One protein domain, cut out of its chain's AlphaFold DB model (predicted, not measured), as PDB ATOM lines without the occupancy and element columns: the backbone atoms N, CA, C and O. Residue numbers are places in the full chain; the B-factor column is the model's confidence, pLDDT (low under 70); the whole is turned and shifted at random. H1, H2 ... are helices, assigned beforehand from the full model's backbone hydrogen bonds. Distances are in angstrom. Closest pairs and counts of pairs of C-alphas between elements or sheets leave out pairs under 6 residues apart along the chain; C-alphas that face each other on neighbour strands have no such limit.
ATOM      1  N   PRO A  92      75.027  55.831  17.245       89.69
ATOM      2  CA  PRO A  92      75.943  56.011  18.361       89.69
ATOM      3  C   PRO A  92      76.485  57.440  18.375       89.69
ATOM      4  O   PRO A  92      76.629  58.077  17.336       89.69
ATOM      5  N   LYS A  93      76.761  57.941  19.584       87.44
ATOM      6  CA  LYS A  93      77.380  59.259  19.782       87.44
ATOM      7  C   LYS A  93      78.874  59.234  19.494       87.44
ATOM      8  O   LYS A  93      79.416  60.215  19.003       87.44
ATOM      9  N   ASP A  94      79.509  58.118  19.830       87.75
ATOM     10  CA  ASP A  94      80.915  57.883  19.555       87.75
ATOM     11  C   ASP A  94      81.075  57.357  18.131       87.75
ATOM     12  O   ASP A  94      80.227  56.612  17.630       87.75
ATOM     13  N   THR A  95      82.175  57.742  17.490       91.38
ATOM     14  CA  THR A  95      82.479  57.292  16.135       91.38
ATOM     15  C   THR A  95      82.861  55.807  16.150       91.38
ATOM     16  O   THR A  95      83.828  55.446  16.826       91.38
ATOM     17  N   PRO A  96      82.138  54.937  15.423       92.56
ATOM     18  CA  PRO A  96      82.539  53.547  15.257       92.56
ATOM     19  C   PRO A  96      83.772  53.434  14.347       92.56
ATOM     20  O   PRO A  96      84.036  54.302  13.517       92.56
ATOM     21  N   TYR A  97      84.502  52.326  14.475       94.19
ATOM     22  CA  TYR A  97      85.495  51.930  13.472       94.19
ATOM     23  C   TYR A  97      84.825  51.664  12.119       94.19
ATOM     24  O   TYR A  97      83.654  51.282  12.075       94.19
ATOM     25  N   ASP A  98      85.581  51.808  11.030       95.19
ATOM     26  CA  ASP A  98      85.049  51.744   9.664       95.19
ATOM     27  C   ASP A  98      84.326  50.417   9.365       95.19
ATOM     28  O   ASP A  98      83.245  50.438   8.777       95.19
ATOM     29  N   PHE A  99      84.842  49.283   9.850       95.06
ATOM     30  CA  PHE A  99      84.242  47.954   9.683       95.06
ATOM     31  C   PHE A  99      82.865  47.856  10.332       95.06
ATOM     32  O   PHE A  99      82.058  47.014   9.952       95.06
ATOM     33  N   GLY A 100      82.597  48.700  11.330       95.19
ATOM     34  CA  GLY A 100      81.336  48.757  12.051       95.19
ATOM     35  C   GLY A 100      80.246  49.553  11.347       95.19
ATOM     36  O   GLY A 100      79.095  49.519  11.787       95.19
ATOM     37  N   ILE A 101      80.589  50.268  10.274       95.56
ATOM     38  CA  ILE A 101      79.687  51.166   9.560       95.56
ATOM     39  C   ILE A 101      79.060  50.426   8.379       95.56
ATOM     40  O   ILE A 101      79.752  49.911   7.502       95.56
ATOM     41  N   ASN A 102      77.732  50.435   8.309       95.62
ATOM     42  CA  ASN A 102      77.020  50.137   7.077       95.62
ATOM     43  C   ASN A 102      77.202  51.308   6.103       95.62
ATOM     44  O   ASN A 102      76.629  52.387   6.280       95.62
ATOM     45  N   MET A 103      78.004  51.082   5.066       94.12
ATOM     46  CA  MET A 103      78.355  52.122   4.105       94.12
ATOM     47  C   MET A 103      77.201  52.562   3.218       94.12
ATOM     48  O   MET A 103      77.106  53.748   2.912       94.12
ATOM     49  N   GLU A 104      76.290  51.653   2.874       95.38
ATOM     50  CA  GLU A 104      75.102  51.998   2.091       95.38
ATOM     51  C   GLU A 104      74.217  52.975   2.866       95.38
ATOM     52  O   GLU A 104      73.771  53.991   2.333       95.38
ATOM     53  N   TRP A 105      74.025  52.715   4.161       95.44
ATOM     54  CA  TRP A 105      73.294  53.626   5.034       95.44
ATOM     55  C   TRP A 105      74.033  54.957   5.213       95.44
ATOM     56  O   TRP A 105      73.417  56.021   5.109       95.44
ATOM     57  N   PHE A 106      75.344  54.917   5.462       94.94
ATOM     58  CA  PHE A 106      76.148  56.117   5.691       94.94
ATOM     59  C   PHE A 106      76.122  57.061   4.487       94.94
ATOM     60  O   PHE A 106      75.877  58.254   4.651       94.94
ATOM     61  N   ASP A 107      76.310  56.540   3.273       94.81
ATOM     62  CA  ASP A 107      76.358  57.365   2.065       94.81
ATOM     63  C   ASP A 107      75.044  58.098   1.781       94.81
ATOM     64  O   ASP A 107      75.074  59.218   1.269       94.81
ATOM     65  N   VAL A 108      73.909  57.510   2.168       95.12
ATOM     66  CA  VAL A 108      72.583  58.135   2.053       95.12
ATOM     67  C   VAL A 108      72.342  59.182   3.148       95.12
ATOM     68  O   VAL A 108      71.645  60.168   2.910       95.12
ATOM     69  N   ASN A 109      72.901  58.990   4.348       94.38
ATOM     70  CA  ASN A 109      72.532  59.761   5.543       94.38
ATOM     71  C   ASN A 109      73.573  60.796   6.000       94.38
ATOM     72  O   ASN A 109      73.232  61.669   6.799       94.38
ATOM     73  N   LYS A 110      74.813  60.750   5.497       93.25
ATOM     74  CA  LYS A 110      75.915  61.647   5.909       93.25
ATOM     75  C   LYS A 110      75.603  63.140   5.776       93.25
ATOM     76  O   LYS A 110      76.076  63.934   6.581       93.25
ATOM     77  N   ASP A 111      74.757  63.513   4.816       93.19
ATOM     78  CA  ASP A 111      74.359  64.903   4.568       93.19
ATOM     79  C   ASP A 111      72.970  65.250   5.142       93.19
ATOM     80  O   ASP A 111      72.489  66.378   4.990       93.19
ATOM     81  N   ALA A 112      72.303  64.301   5.810       91.94
ATOM     82  CA  ALA A 112      70.952  64.498   6.318       91.94
ATOM     83  C   ALA A 112      70.925  65.535   7.464       91.94
ATOM     84  O   ALA A 112      71.755  65.481   8.386       91.94
ATOM     85  N   PRO A 113      69.947  66.465   7.465       88.50
ATOM     86  CA  PRO A 113      69.752  67.391   8.574       88.50
ATOM     87  C   PRO A 113      69.572  66.633   9.896       88.50
ATOM     88  O   PRO A 113      68.717  65.760  10.009       88.50
ATOM     89  N   GLY A 114      70.384  66.966  10.901       86.19
ATOM     90  CA  GLY A 114      70.369  66.312  12.215       86.19
ATOM     91  C   GLY A 114      71.338  65.134  12.372       86.19
ATOM     92  O   GLY A 114      71.649  64.787  13.508       86.19
ATOM     93  N   LEU A 115      71.868  64.572  11.277       88.50
ATOM     94  CA  LEU A 115      72.910  63.536  11.317       88.50
ATOM     95  C   LEU A 115      74.279  64.046  10.871       88.50
ATOM     96  O   LEU A 115      75.283  63.547  11.363       88.50
ATOM     97  N   ARG A 116      74.344  65.068  10.011       89.94
ATOM     98  CA  ARG A 116      75.612  65.587   9.472       89.94
ATOM     99  C   ARG A 116      76.677  65.853  10.538       89.94
ATOM    100  O   ARG A 116      77.798  65.368  10.425       89.94
ATOM    101  N   ASP A 117      76.321  66.594  11.585       89.38
ATOM    102  CA  ASP A 117      77.273  66.964  12.637       89.38
ATOM    103  C   ASP A 117      77.697  65.734  13.472       89.38
ATOM    104  O   ASP A 117      78.834  65.653  13.919       89.38
ATOM    105  N   LEU A 118      76.809  64.744  13.631       90.19
ATOM    106  CA  LEU A 118      77.101  63.476  14.313       90.19
ATOM    107  C   LEU A 118      78.017  62.560  13.484       90.19
ATOM    108  O   LEU A 118      78.854  61.850  14.033       90.19
ATOM    109  N   LEU A 119      77.834  62.567  12.165       93.69
ATOM    110  CA  LEU A 119      78.513  61.685  11.219       93.69
ATOM    111  C   LEU A 119      79.808  62.287  10.657       93.69
ATOM    112  O   LEU A 119      80.486  61.630   9.875       93.69
ATOM    113  N   THR A 120      80.169  63.515  11.047       91.38
ATOM    114  CA  THR A 120      81.325  64.242  10.489       91.38
ATOM    115  C   THR A 120      82.640  63.485  10.678       91.38
ATOM    116  O   THR A 120      83.458  63.443   9.762       91.38
ATOM    117  N   ASP A 121      82.824  62.865  11.844       91.00
ATOM    118  CA  ASP A 121      84.068  62.169  12.198       91.00
ATOM    119  C   ASP A 121      84.061  60.687  11.802       91.00
ATOM    120  O   ASP A 121      85.073  59.992  11.930       91.00
ATOM    121  N   TRP A 122      82.932  60.175  11.308       93.12
ATOM    122  CA  TRP A 122      82.854  58.793  10.852       93.12
ATOM    123  C   TRP A 122      83.788  58.598   9.662       93.12
ATOM    124  O   TRP A 122      83.905  59.474   8.808       93.12
ATOM    125  N   ARG A 123      84.452  57.435   9.607       91.69
ATOM    126  CA  ARG A 123      85.545  57.115   8.666       91.69
ATOM    127  C   ARG A 123      86.911  57.745   8.975       91.69
ATOM    128  O   ARG A 123      87.850  57.545   8.207       91.69
ATOM    129  N   ALA A 124      87.070  58.476  10.082       89.38
ATOM    130  CA  ALA A 124      88.360  59.086  10.428       89.38
ATOM    131  C   ALA A 124      89.392  58.100  11.016       89.38
ATOM    132  O   ALA A 124      90.592  58.379  10.974       89.38
ATOM    133  N   TYR A 125      88.951  56.967  11.575       84.25
ATOM    134  CA  TYR A 125      89.805  56.076  12.376       84.25
ATOM    135  C   TYR A 125      90.288  54.826  11.624       84.25
ATOM    136  O   TYR A 125      91.321  54.262  11.995       84.25
ATOM    137  N   GLY A 126      89.600  54.410  10.554       91.75
ATOM    138  CA  GLY A 126      89.925  53.192   9.816       91.75
ATOM    139  C   GLY A 126      89.640  51.913  10.612       91.75
ATOM    140  O   GLY A 126      89.094  51.941  11.715       91.75
ATOM    141  N   ASP A 127      90.037  50.773  10.047       94.81
ATOM    142  CA  ASP A 127      89.837  49.467  10.682       94.81
ATOM    143  C   ASP A 127      90.964  49.111  11.661       94.81
ATOM    144  O   ASP A 127      92.135  49.383  11.375       94.81
ATOM    145  N   PRO A 128      90.670  48.464  12.797       93.06
ATOM    146  CA  PRO A 128      91.674  47.768  13.594       93.06
ATOM    147  C   PRO A 128      92.239  46.543  12.857       93.06
ATOM    148  O   PRO A 128      91.610  45.996  11.955       93.06
ATOM    149  N   GLU A 129      93.431  46.091  13.253       94.00
ATOM    150  CA  GLU A 129      94.040  44.873  12.700       94.00
ATOM    151  C   GLU A 129      93.141  43.649  12.937       94.00
ATOM    152  O   GLU A 129      92.667  43.442  14.055       94.00
ATOM    153  N   GLY A 130      92.918  42.836  11.899       92.06
ATOM    154  CA  GLY A 130      92.065  41.646  11.973       92.06
ATOM    155  C   GLY A 130      90.565  41.885  11.751       92.06
ATOM    156  O   GLY A 130      89.813  40.913  11.744       92.06
ATOM    157  N   PHE A 131      90.132  43.129  11.524       92.62
ATOM    158  CA  PHE A 131      88.727  43.491  11.286       92.62
ATOM    159  C   PHE A 131      88.535  44.152   9.923       92.62
ATOM    160  O   PHE A 131      89.468  44.766   9.394       92.62
ATOM    161  N   GLY A 132      87.327  44.047   9.362       91.12
ATOM    162  CA  GLY A 132      86.952  44.722   8.120       91.12
ATOM    163  C   GLY A 132      87.973  44.529   7.000       91.12
ATOM    164  O   GLY A 132      88.364  43.411   6.659       91.12
ATOM    165  N   SER A 133      88.460  45.641   6.444       90.00
ATOM    166  CA  SER A 133      89.451  45.645   5.360       90.00
ATOM    167  C   SER A 133      90.841  45.133   5.762       90.00
ATOM    168  O   SER A 133      91.627  44.773   4.886       90.00
ATOM    169  N   LYS A 134      91.146  45.065   7.065       90.94
ATOM    170  CA  LYS A 134      92.412  44.548   7.616       90.94
ATOM    171  C   LYS A 134      92.308  43.110   8.118       90.94
ATOM    172  O   LYS A 134      93.230  42.608   8.759       90.94
TER     173      LYS A 134
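AT A GLANCE: This is residues 92 to 134 of the 159 residues of an uncharacterized protein of Paxillus involutus ATCC 200175 (UniProt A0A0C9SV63). Little regular structure is here: the chain is mostly winding loop, with two short helices, H1 and H2, in one half of an elongated outline, and the unnamed stretch from residue 120 running away to the other end. The printed part has 43 residues, and the named elements, H1 then H2, hold only 11 of them. The class is all helix, with no named strand. The whole is only just compact, close to loose, with a radius of gyration of the C-alphas of 10.7 A and spans of 34 by 19 by 14 A.

HOW THE PARTS SIT: Go from Pro 92 to H1, residues 103 to 109, where 2 of 3 O i to N i+4 pairs are within hydrogen-bond range. A short link of 6 residues leads to H2, residues 116 to 119, too short for such a pair. The two are close but not clearly touching; their closest C-alphas, those of Asn 109 and Arg 116, are 7.7 A apart.

IN THESE COORDINATES: Find C-alpha 103 at (78.355, 52.122, 4.105); H1 runs 9.7 A from there to C-alpha 109. H2 spans 5.2 A and ends at C-alpha 119, (78.513, 61.685, 11.219).

THE WHOLE: Look at Pro 113 and Gly 130 for the two C-alphas farthest apart, 34.2 A. The printed part has no cut, and no printed residue is under 70 in pLDDT.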